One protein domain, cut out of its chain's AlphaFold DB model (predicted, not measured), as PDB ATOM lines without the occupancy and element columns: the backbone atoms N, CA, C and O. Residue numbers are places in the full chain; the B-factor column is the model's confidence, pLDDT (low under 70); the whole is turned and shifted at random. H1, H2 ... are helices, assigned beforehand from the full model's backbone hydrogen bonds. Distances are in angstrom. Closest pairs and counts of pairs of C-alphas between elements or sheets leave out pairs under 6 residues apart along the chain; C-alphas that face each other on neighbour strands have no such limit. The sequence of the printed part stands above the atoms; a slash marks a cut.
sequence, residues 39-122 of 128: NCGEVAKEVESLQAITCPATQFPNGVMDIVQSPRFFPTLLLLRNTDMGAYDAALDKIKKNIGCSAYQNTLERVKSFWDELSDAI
ATOM      1  N   ASN A  39      26.803 -33.624  85.667       86.75
ATOM      2  CA  ASN A  39      25.842 -32.651  85.136       86.75
ATOM      3  C   ASN A  39      25.505 -31.440  86.034       86.75
ATOM      4  O   ASN A  39      24.701 -30.603  85.628       86.75
ATOM      5  N   CYS A  40      26.141 -31.271  87.204       85.62
ATOM      6  CA  CYS A  40      25.893 -30.125  88.092       85.62
ATOM      7  C   CYS A  40      26.056 -28.772  87.385       85.62
ATOM      8  O   CYS A  40      25.210 -27.897  87.539       85.62
ATOM      9  N   GLY A  41      27.130 -28.600  86.605       85.31
ATOM     10  CA  GLY A  41      27.403 -27.342  85.904       85.31
ATOM     11  C   GLY A  41      26.381 -27.023  84.807       85.31
ATOM     12  O   GLY A  41      26.012 -25.865  84.629       85.31
ATOM     13  N   GLU A  42      25.886 -28.042  84.100       88.62
ATOM     14  CA  GLU A  42      24.832 -27.874  83.092       88.62
ATOM     15  C   GLU A  42      23.507 -27.479  83.747       88.62
ATOM     16  O   GLU A  42      22.887 -26.490  83.358       88.62
ATOM     17  N   VAL A  43      23.112 -28.210  84.792       89.31
ATOM     18  CA  VAL A  43      21.866 -27.957  85.525       89.31
ATOM     19  C   VAL A  43      21.911 -26.600  86.221       89.31
ATOM     20  O   VAL A  43      20.908 -25.894  86.234       89.31
ATOM     21  N   ALA A  44      23.064 -26.189  86.755       89.44
ATOM     22  CA  ALA A  44      23.230 -24.876  87.371       89.44
ATOM     23  C   ALA A  44      22.967 -23.746  86.370       89.44
ATOM     24  O   ALA A  44      22.155 -22.870  86.655       89.44
ATOM     25  N   LYS A  45      23.570 -23.810  85.174       89.62
ATOM     26  CA  LYS A  45      23.339 -22.819  84.108       89.62
ATOM     27  C   LYS A  45      21.871 -22.762  83.687       89.62
ATOM     28  O   LYS A  45      21.327 -21.682  83.466       89.62
ATOM     29  N   GLU A  46      21.220 -23.918  83.595       89.62
ATOM     30  CA  GLU A  46      19.804 -23.996  83.245       89.62
ATOM     31  C   GLU A  46      18.925 -23.346  84.328       89.62
ATOM     32  O   GLU A  46      18.090 -22.497  84.017       89.62
ATOM     33  N   VAL A  47      19.153 -23.671  85.606       88.25
ATOM     34  CA  VAL A  47      18.429 -23.075  86.742       88.25
ATOM     35  C   VAL A  47      18.658 -21.567  86.818       88.25
ATOM     36  O   VAL A  47      17.691 -20.825  86.979       88.25
ATOM     37  N   GLU A  48      19.897 -21.100  86.645       89.19
ATOM     38  CA  GLU A  48      20.222 -19.670  86.599       89.19
ATOM     39  C   GLU A  48      19.439 -18.950  85.494       89.19
ATOM     40  O   GLU A  48      18.867 -17.886  85.736       89.19
ATOM     41  N   SER A  49      19.345 -19.548  84.301       88.94
ATOM     42  CA  SER A  49      18.587 -18.966  83.186       88.94
ATOM     43  C   SER A  49      17.091 -18.832  83.492       88.94
ATOM     44  O   SER A  49      16.469 -17.833  83.132       88.94
ATOM     45  N   LEU A  50      16.520 -19.806  84.207       87.50
ATOM     46  CA  LEU A  50      15.114 -19.800  84.604       87.50
ATOM     47  C   LEU A  50      14.858 -18.813  85.756       87.50
ATOM     48  O   LEU A  50      13.825 -18.145  85.776       87.50
ATOM     49  N   GLN A  51      15.794 -18.687  86.700       85.06
ATOM     50  CA  GLN A  51      15.706 -17.755  87.832       85.06
ATOM     51  C   GLN A  51      15.915 -16.294  87.426       85.06
ATOM     52  O   GLN A  51      15.398 -15.397  88.090       85.06
ATOM     53  N   ALA A  52      16.631 -16.045  86.328       86.19
ATOM     54  CA  ALA A  52      16.826 -14.706  85.780       86.19
ATOM     55  C   ALA A  52      15.529 -14.071  85.237       86.19
ATOM     56  O   ALA A  52      15.510 -12.877  84.933       86.19
ATOM     57  N   ILE A  53      14.440 -14.839  85.115       82.81
ATOM     58  CA  ILE A  53      13.138 -14.314  84.705       82.81
ATOM     59  C   ILE A  53      12.538 -13.486  85.846       82.81
ATOM     60  O   ILE A  53      12.193 -13.992  86.910       82.81
ATOM     61  N   THR A  54      12.387 -12.186  85.600       82.00
ATOM     62  CA  THR A  54      11.804 -11.228  86.548       82.00
ATOM     63  C   THR A  54      10.493 -10.661  86.021       82.00
ATOM     64  O   THR A  54      10.387 -10.370  84.828       82.00
ATOM     65  N   CYS A  55       9.521 -10.420  86.905       84.75
ATOM     66  CA  CYS A  55       8.261  -9.792  86.515       84.75
ATOM     67  C   CYS A  55       8.289  -8.261  86.591       84.75
ATOM     68  O   CYS A  55       8.928  -7.702  87.485       84.75
ATOM     69  N   PRO A  56       7.565  -7.568  85.690       87.50
ATOM     70  CA  PRO A  56       7.290  -6.142  85.836       87.50
ATOM     71  C   PRO A  56       6.610  -5.843  87.177       87.50
ATOM     72  O   PRO A  56       5.829  -6.654  87.662       87.50
ATOM     73  N   ALA A  57       6.814  -4.641  87.727       85.50
ATOM     74  CA  ALA A  57       6.276  -4.247  89.040       85.50
ATOM     75  C   ALA A  57       4.736  -4.308  89.164       85.50
ATOM     76  O   ALA A  57       4.203  -4.267  90.269       85.50
ATOM     77  N   THR A  58       4.014  -4.382  88.043       85.44
ATOM     78  CA  THR A  58       2.547  -4.486  87.979       85.44
ATOM     79  C   THR A  58       2.040  -5.923  87.843       85.44
ATOM     80  O   THR A  58       0.835  -6.134  87.711       85.44
ATOM     81  N   GLN A  59       2.938  -6.909  87.829       86.88
ATOM     82  CA  GLN A  59       2.624  -8.321  87.641       86.88
ATOM     83  C   GLN A  59       3.277  -9.169  88.729       86.88
ATOM     84  O   GLN A  59       4.290  -8.808  89.322       86.88
ATOM     85  N   PHE A  60       2.690 -10.334  88.957       83.44
ATOM     86  CA  PHE A  60       3.163 -11.321  89.905       83.44
ATOM     87  C   PHE A  60       3.819 -12.493  89.170       83.44
ATOM     88  O   PHE A  60       3.356 -12.861  88.081       83.44
ATOM     89  N   PRO A  61       4.857 -13.109  89.767       79.56
ATOM     90  CA  PRO A  61       5.296 -14.440  89.378       79.56
ATOM     91  C   PRO A  61       4.096 -15.377  89.331       79.56
ATOM     92  O   PRO A  61       3.257 -15.377  90.238       79.56
ATOM     93  N   ASN A  62       3.992 -16.184  88.280       81.19
ATOM     94  CA  ASN A  62       3.153 -17.361  88.398       81.19
ATOM     95  C   ASN A  62       3.855 -18.415  89.271       81.19
ATOM     96  O   ASN A  62       5.046 -18.337  89.564       81.19
ATOM     97  N   GLY A  63       3.104 -19.433  89.666       72.75
ATOM     98  CA  GLY A  63       3.565 -20.420  90.639       72.75
ATOM     99  C   GLY A  63       4.733 -21.256  90.154       72.75
ATOM    100  O   GLY A  63       5.492 -21.752  90.969       72.75
ATOM    101  N   VAL A  64       4.915 -21.389  88.842       74.94
ATOM    102  CA  VAL A  64       6.078 -22.082  88.275       74.94
ATOM    103  C   VAL A  64       7.347 -21.275  88.527       74.94
ATOM    104  O   VAL A  64       8.383 -21.843  88.857       74.94
ATOM    105  N   MET A  65       7.264 -19.949  88.442       78.94
ATOM    106  CA  MET A  65       8.389 -19.071  88.748       78.94
ATOM    107  C   MET A  65       8.748 -19.105  90.243       78.94
ATOM    108  O   MET A  65       9.929 -19.177  90.574       78.94
ATOM    109  N   ASP A  66       7.753 -19.187  91.134       76.81
ATOM    110  CA  ASP A  66       7.988 -19.423  92.571       76.81
ATOM    111  C   ASP A  66       8.693 -20.770  92.818       76.81
ATOM    112  O   ASP A  66       9.554 -20.898  93.690       76.81
ATOM    113  N   ILE A  67       8.354 -21.788  92.024       76.88
ATOM    114  CA  ILE A  67       8.967 -23.117  92.100       76.88
ATOM    115  C   ILE A  67      10.418 -23.081  91.643       76.88
ATOM    116  O   ILE A  67      11.266 -23.644  92.324       76.88
ATOM    117  N   VAL A  68      10.726 -22.390  90.548       82.19
ATOM    118  CA  VAL A  68      12.103 -22.230  90.055       82.19
ATOM    119  C   VAL A  68      12.999 -21.509  91.070       82.19
ATOM    120  O   VAL A  68      14.197 -21.787  91.161       82.19
ATOM    121  N   GLN A  69      12.421 -20.619  91.876       79.25
ATOM    122  CA  GLN A  69      13.117 -19.932  92.967       79.25
ATOM    123  C   GLN A  69      13.227 -20.780  94.251       79.25
ATOM    124  O   GLN A  69      13.913 -20.389  95.196       79.25
ATOM    125  N   SER A  70      12.583 -21.951  94.307       80.12
ATOM    126  CA  SER A  70      12.626 -22.840  95.469       80.12
ATOM    127  C   SER A  70      13.986 -23.532  95.612       80.12
ATOM    128  O   SER A  70      14.521 -24.057  94.632       80.12
ATOM    129  N   PRO A  71      14.509 -23.698  96.845       75.00
ATOM    130  CA  PRO A  71      15.746 -24.444  97.090       75.00
ATOM    131  C   PRO A  71      15.654 -25.929  96.703       75.00
ATOM    132  O   PRO A  71      16.676 -26.598  96.576       75.00
ATOM    133  N   ARG A  72      14.440 -26.467  96.512       75.88
ATOM    134  CA  ARG A  72      14.228 -27.855  96.073       75.88
ATOM    135  C   ARG A  72      14.327 -28.037  94.559       75.88
ATOM    136  O   ARG A  72      14.453 -29.165  94.108       75.88
ATOM    137  N   PHE A  73      14.295 -26.961  93.779       82.81
ATOM    138  CA  PHE A  73      14.231 -27.053  92.323       82.81
ATOM    139  C   PHE A  73      15.514 -27.619  91.705       82.81
ATOM    140  O   PHE A  73      15.460 -28.601  90.967       82.81
ATOM    141  N   PHE A  74      16.669 -27.061  92.075       86.12
ATOM    142  CA  PHE A  74      17.974 -27.536  91.613       86.12
ATOM    143  C   PHE A  74      18.213 -29.036  91.882       86.12
ATOM    144  O   PHE A  74      18.496 -29.755  90.924       86.12
ATOM    145  N   PRO A  75      18.077 -29.560  93.121       81.38
ATOM    146  CA  PRO A  75      18.325 -30.980  93.374       81.38
ATOM    147  C   PRO A  75      17.337 -31.896  92.640       81.38
ATOM    148  O   PRO A  75      17.737 -32.963  92.182       81.38
ATOM    149  N   THR A  76      16.076 -31.486  92.469       80.19
ATOM    150  CA  THR A  76      15.094 -32.245  91.680       80.19
ATOM    151  C   THR A  76      15.487 -32.319  90.206       80.19
ATOM    152  O   THR A  76      15.463 -33.396  89.610       80.19
ATOM    153  N   LEU A  77      15.885 -31.191  89.620       85.38
ATOM    154  CA  LEU A  77      16.262 -31.117  88.214       85.38
ATOM    155  C   LEU A  77      17.587 -31.854  87.937       85.38
ATOM    156  O   LEU A  77      17.724 -32.532  86.921       85.38
ATOM    157  N   LEU A  78      18.530 -31.790  88.880       87.00
ATOM    158  CA  LEU A  78      19.784 -32.541  88.834       87.00
ATOM    159  C   LEU A  78      19.554 -34.050  88.907       87.00
ATOM    160  O   LEU A  78      20.176 -34.808  88.162       87.00
ATOM    161  N   LEU A  79      18.662 -34.485  89.797       83.38
ATOM    162  CA  LEU A  79      18.297 -35.887  89.915       83.38
ATOM    163  C   LEU A  79      17.738 -36.403  88.584       83.38
ATOM    164  O   LEU A  79      18.252 -37.388  88.065       83.38
ATOM    165  N   LEU A  80      16.785 -35.677  87.990       82.00
ATOM    166  CA  LEU A  80      16.237 -35.992  86.670       82.00
ATOM    167  C   LEU A  80      17.320 -36.099  85.597       82.00
ATOM    168  O   LEU A  80      17.383 -37.107  84.898       82.00
ATOM    169  N   ARG A  81      18.208 -35.102  85.502       87.94
ATOM    170  CA  ARG A  81      19.294 -35.086  84.510       87.94
ATOM    171  C   ARG A  81      20.184 -36.326  84.600       87.94
ATOM    172  O   ARG A  81      20.661 -36.808  83.578       87.94
ATOM    173  N   ASN A  82      20.401 -36.825  85.814       84.06
ATOM    174  CA  ASN A  82      21.268 -37.966  86.082       84.06
ATOM    175  C   ASN A  82      20.567 -39.325  85.953       84.06
ATOM    176  O   ASN A  82      21.253 -40.326  85.750       84.06
ATOM    177  N   THR A  83      19.237 -39.389  86.073       80.62
ATOM    178  CA  THR A  83      18.490 -40.659  86.044       80.62
ATOM    179  C   THR A  83      17.729 -40.902  84.748       80.62
ATOM    180  O   THR A  83      17.635 -42.046  84.314       80.62
ATOM    181  N   ASP A  84      17.167 -39.855  84.143       81.94
ATOM    182  CA  ASP A  84      16.325 -39.955  82.952       81.94
ATOM    183  C   ASP A  84      16.369 -38.643  82.152       81.94
ATOM    184  O   ASP A  84      15.676 -37.667  82.452       81.94
ATOM    185  N   MET A  85      17.191 -38.632  81.100       83.31
ATOM    186  CA  MET A  85      17.353 -37.469  80.225       83.31
ATOM    187  C   MET A  85      16.053 -37.101  79.488       83.31
ATOM    188  O   MET A  85      15.795 -35.920  79.273       83.31
ATOM    189  N   GLY A  86      15.205 -38.080  79.151       83.12
ATOM    190  CA  GLY A  86      13.927 -37.820  78.488       83.12
ATOM    191  C   GLY A  86      12.927 -37.141  79.423       83.12
ATOM    192  O   GLY A  86      12.268 -36.174  79.034       83.12
ATOM    193  N   ALA A  87      12.854 -37.597  80.677       81.25
ATOM    194  CA  ALA A  87      12.046 -36.951  81.710       81.25
ATOM    195  C   ALA A  87      12.577 -35.553  82.062       81.25
ATOM    196  O   ALA A  87      11.788 -34.628  82.260       81.25
ATOM    197  N   TYR A  88      13.902 -35.375  82.086       86.56
ATOM    198  CA  TYR A  88      14.547 -34.071  82.258       86.56
ATOM    199  C   TYR A  88      14.144 -33.075  81.161       86.56
ATOM    200  O   TYR A  88      13.672 -31.981  81.479       86.56
ATOM    201  N   ASP A  89      14.267 -33.456  79.887       87.62
ATOM    202  CA  ASP A  89      13.931 -32.573  78.764       87.62
ATOM    203  C   ASP A  89      12.432 -32.227  78.763       87.62
ATOM    204  O   ASP A  89      12.052 -31.063  78.621       87.62
ATOM    205  N   ALA A  90      11.564 -33.212  79.023       84.38
ATOM    206  CA  ALA A  90      10.122 -32.993  79.141       84.38
ATOM    207  C   ALA A  90       9.751 -32.064  80.313       84.38
ATOM    208  O   ALA A  90       8.859 -31.218  80.176       84.38
ATOM    209  N   ALA A  91      10.422 -32.203  81.460       83.31
ATOM    210  CA  ALA A  91      10.236 -31.325  82.610       83.31
ATOM    211  C   ALA A  91      10.648 -29.886  82.276       83.31
ATOM    212  O   ALA A  91       9.865 -28.961  82.507       83.31
ATOM    213  N   LEU A  92      11.827 -29.691  81.676       87.56
ATOM    214  CA  LEU A  92      12.297 -28.371  81.254       87.56
ATOM    215  C   LEU A  92      11.355 -27.704  80.259       87.56
ATOM    216  O   LEU A  92      11.035 -26.528  80.422       87.56
ATOM    217  N   ASP A  93      10.867 -28.443  79.267       87.88
ATOM    218  CA  ASP A  93       9.913 -27.922  78.291       87.88
ATOM    219  C   ASP A  93       8.611 -27.460  78.954       87.88
ATOM    220  O   ASP A  93       8.083 -26.394  78.620       87.88
ATOM    221  N   LYS A  94       8.089 -28.230  79.919       83.25
ATOM    222  CA  LYS A  94       6.906 -27.836  80.699       83.25
ATOM    223  C   LYS A  94       7.169 -26.580  81.527       83.25
ATOM    224  O   LYS A  94       6.311 -25.696  81.552       83.25
ATOM    225  N   ILE A  95       8.331 -26.493  82.179       85.94
ATOM    226  CA  ILE A  95       8.731 -25.334  82.987       85.94
ATOM    227  C   ILE A  95       8.837 -24.096  82.094       85.94
ATOM    228  O   ILE A  95       8.174 -23.101  82.360       85.94
ATOM    229  N   LYS A  96       9.577 -24.173  80.984       86.25
ATOM    230  CA  LYS A  96       9.773 -23.057  80.044       86.25
ATOM    231  C   LYS A  96       8.469 -22.564  79.419       86.25
ATOM    232  O   LYS A  96       8.308 -21.366  79.222       86.25
ATOM    233  N   LYS A  97       7.519 -23.460  79.134       84.19
ATOM    234  CA  LYS A  97       6.196 -23.082  78.599       84.19
ATOM    235  C   LYS A  97       5.309 -22.379  79.621       84.19
ATOM    236  O   LYS A  97       4.431 -21.618  79.228       84.19
ATOM    237  N   ASN A  98       5.511 -22.656  80.908       77.12
ATOM    238  CA  ASN A  98       4.646 -22.171  81.977       77.12
ATOM    239  C   ASN A  98       5.328 -21.177  82.914       77.12
ATOM    240  O   ASN A  98       4.670 -20.711  83.834       77.12
ATOM    241  N   ILE A  99       6.596 -20.823  82.710       83.44
ATOM    242  CA  ILE A  99       7.260 -19.768  83.471       83.44
ATOM    243  C   ILE A  99       6.859 -18.408  82.906       83.44
ATOM    244  O   ILE A  99       6.901 -18.175  81.698       83.44
ATOM    245  N   GLY A 100       6.412 -17.503  83.770       82.38
ATOM    246  CA  GLY A 100       5.981 -16.195  83.314       82.38
ATOM    247  C   GLY A 100       5.297 -15.360  84.378       82.38
ATOM    248  O   GLY A 100       5.203 -15.725  85.553       82.38
ATOM    249  N   CYS A 101       4.804 -14.221  83.915       86.50
ATOM    250  CA  CYS A 101       4.223 -13.187  84.748       86.50
ATOM    251  C   CYS A 101       2.724 -13.068  84.501       86.50
ATOM    252  O   CYS A 101       2.219 -13.305  83.403       86.50
ATOM    253  N   SER A 102       2.004 -12.735  85.562       83.38
ATOM    254  CA  SER A 102       0.551 -12.741  85.621       83.38
ATOM    255  C   SER A 102       0.060 -11.439  86.241       83.38
ATOM    256  O   SER A 102       0.608 -10.978  87.235       83.38
ATOM    257  N   ALA A 103      -1.012 -10.853  85.703       81.94
ATOM    258  CA  ALA A 103      -1.672  -9.707  86.340       81.94
ATOM    259  C   ALA A 103      -2.346 -10.076  87.680       81.94
ATOM    260  O   ALA A 103      -2.685  -9.201  88.471       81.94
ATOM    261  N   TYR A 104      -2.530 -11.373  87.937       76.75
ATOM    262  CA  TYR A 104      -3.156 -11.906  89.140       76.75
ATOM    263  C   TYR A 104      -2.138 -12.659  89.990       76.75
ATOM    264  O   TYR A 104      -1.325 -13.423  89.462       76.75
ATOM    265  N   GLN A 105      -2.210 -12.473  91.306       73.75
ATOM    266  CA  GLN A 105      -1.409 -13.254  92.240       73.75
ATOM    267  C   GLN A 105      -1.798 -14.729  92.144       73.75
ATOM    268  O   GLN A 105      -2.975 -15.081  92.033       73.75
ATOM    269  N   ASN A 106      -0.795 -15.596  92.143       71.38
ATOM    270  CA  ASN A 106      -1.013 -17.013  91.944       71.38
ATOM    271  C   ASN A 106      -1.581 -17.678  93.210       71.38
ATOM    272  O   ASN A 106      -1.243 -17.287  94.328       71.38
ATOM    273  N   THR A 107      -2.443 -18.686  93.052       69.62
ATOM    274  CA  THR A 107      -2.993 -19.435  94.190       69.62
ATOM    275  C   THR A 107      -2.082 -20.600  94.574       69.62
ATOM    276  O   THR A 107      -1.425 -21.212  93.728       69.62
ATOM    277  N   LEU A 108      -2.076 -20.940  95.865       70.75
ATOM    278  CA  LEU A 108      -1.343 -22.084  96.428       70.75
ATOM    279  C   LEU A 108      -1.717 -23.414  95.741       70.75
ATOM    280  O   LEU A 108      -0.865 -24.274  95.535       70.75
ATOM    281  N   GLU A 109      -2.973 -23.556  95.316       74.19
ATOM    282  CA  GLU A 109      -3.477 -24.719  94.574       74.19
ATOM    283  C   GLU A 109      -2.808 -24.886  93.208       74.19
ATOM    284  O   GLU A 109      -2.507 -26.003  92.800       74.19
ATOM    285  N   ARG A 110      -2.516 -23.782  92.512       70.31
ATOM    286  CA  ARG A 110      -1.887 -23.819  91.189       70.31
ATOM    287  C   ARG A 110      -0.403 -24.174  91.273       70.31
ATOM    288  O   ARG A 110       0.106 -24.876  90.407       70.31
ATOM    289  N   VAL A 111       0.265 -23.733  92.341       69.44
ATOM    290  CA  VAL A 111       1.631 -24.166  92.690       69.44
ATOM    291  C   VAL A 111       1.644 -25.668  92.981       69.44
ATOM    292  O   VAL A 111       2.502 -26.386  92.473       69.44
ATOM    293  N   LYS A 112       0.674 -26.152  93.765       73.38
ATOM    294  CA  LYS A 112       0.553 -27.571  94.104       73.38
ATOM    295  C   LYS A 112       0.272 -28.440  92.873       73.38
ATOM    296  O   LYS A 112       1.000 -29.395  92.663       73.38
ATOM    297  N   SER A 113      -0.701 -28.068  92.037       73.31
ATOM    298  CA  SER A 113      -1.037 -28.801  90.802       73.31
ATOM    299  C   SER A 113       0.171 -28.950  89.883       73.31
ATOM    300  O   SER A 113       0.407 -30.027  89.352       73.31
ATOM    301  N   PHE A 114       0.978 -27.895  89.733       73.06
ATOM    302  CA  PHE A 114       2.194 -27.981  88.931       73.06
ATOM    303  C   PHE A 114       3.235 -28.918  89.552       73.06
ATOM    304  O   PHE A 114       3.876 -29.674  88.831       73.06
ATOM    305  N   TRP A 115       3.416 -28.882  90.877       69.81
ATOM    306  CA  TRP A 115       4.299 -29.829  91.562       69.81
ATOM    307  C   TRP A 115       3.825 -31.268  91.415       69.81
ATOM    308  O   TRP A 115       4.666 -32.131  91.193       69.81
ATOM    309  N   ASP A 116       2.522 -31.517  91.513       73.12
ATOM    310  CA  ASP A 116       1.940 -32.844  91.324       73.12
ATOM    311  C   ASP A 116       2.175 -33.313  89.870       73.12
ATOM    312  O   ASP A 116       2.728 -34.384  89.653       73.12
ATOM    313  N   GLU A 117       1.917 -32.465  88.865       69.62
ATOM    314  CA  GLU A 117       2.175 -32.764  87.444       69.62
ATOM    315  C   GLU A 117       3.660 -32.953  87.098       69.62
ATOM    316  O   GLU A 117       4.004 -33.708  86.180       69.62
ATOM    317  N   LEU A 118       4.540 -32.214  87.777       67.38
ATOM    318  CA  LEU A 118       5.982 -32.361  87.643       67.38
ATOM    319  C   LEU A 118       6.415 -33.663  88.313       67.38
ATOM    320  O   LEU A 118       7.099 -34.447  87.674       67.38
ATOM    321  N   SER A 119       5.968 -33.917  89.546       65.19
ATOM    322  CA  SER A 119       6.272 -35.114  90.334       65.19
ATOM    323  C   SER A 119       5.780 -36.391  89.665       65.19
ATOM    324  O   SER A 119       6.498 -37.378  89.696       65.19
ATOM    325  N   ASP A 120       4.607 -36.384  89.034       63.78
ATOM    326  CA  ASP A 120       4.096 -37.524  88.265       63.78
ATOM    327  C   ASP A 120       4.946 -37.799  87.014       63.78
ATOM    328  O   ASP A 120       5.047 -38.937  86.557       63.78
ATOM    329  N   ALA A 121       5.578 -36.759  86.456       56.00
ATOM    330  CA  ALA A 121       6.507 -36.881  85.335       56.00
ATOM    331  C   ALA A 121       7.921 -37.312  85.764       56.00
ATOM    332  O   ALA A 121       8.700 -37.745  84.917       56.00
ATOM    333  N   ILE A 122       8.254 -37.220  87.056       55.59
ATOM    334  CA  ILE A 122       9.457 -37.823  87.630       55.59
ATOM    335  C   ILE A 122       9.067 -39.253  88.019       55.59
ATOM    336  O   ILE A 122       8.379 -39.421  89.028       55.59
TER     337      ILE A 122
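Overview. This is residues 39 to 122 of the 128 residues of an uncharacterized protein of Photobacterium damsela subsp. piscicida (UniProt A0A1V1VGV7). Four helices, H1, H3, H4 and H5, run roughly lengthwise as a loose bundle, with short H2 slanting between H1 and H5 near the middle. The links H1 to H2 and H4 to H5 reach out together at one end of the bundle, where residues 60 to 61 pair antiparallel with 101 to 102. The printed part has 84 residues, with named helices H1 to H5 in that order and no named strand, and is all helix. It is compact, with a radius of gyration of the C-alphas of 12.7 A, yet elongated, spanning 38 by 25 by 20 A.

Along the chain. Find C-alpha 40 at (25.893, -30.125, 88.092); from there H1 runs 16.0 A to residue 51. H2 is residues 63 to 68, 8.7 A, and H3 residues 73 to 83, 15.6 A. H4, residues 85 to 98, covers 20.0 A. H5, residues 108 to 121, covers 20.1 A and ends at C-alpha 121, (6.507, -36.881, 85.335).

Arrangement. The packing is part aligned, part crossed. H1 touches H3, C-alphas 43 and 78 being closest at 6.0 A, at a steep tilt of 41 degrees, opposite ways. With residues 47 to 51 alone H1 touches H2, a hairpin; C-alphas 51 and 68 are closest at 6.2 A. H2 touches H5, C-alphas 63 and 111 closest at 4.7 A. H3 and H4 touch as a hairpin, C-alphas 80 and 88 closest at 5.1 A. Hairpin H4 and H5 only just touch, with 3 pairs of C-alphas within 8 A; C-alphas 87 and 121 are closest at 6.6 A. H5 is apart from H1 and H3. In H1 to H5 every O i to N i+4 pair is within hydrogen-bond range.

Size, cuts and confidence. The farthest C-alphas, 58 and 83, are 39.6 A apart. The printed part has no cut, and the link H1 to H2 is long. Look for pLDDT under 70 at residues 107, 111, 115 and 117 to 122.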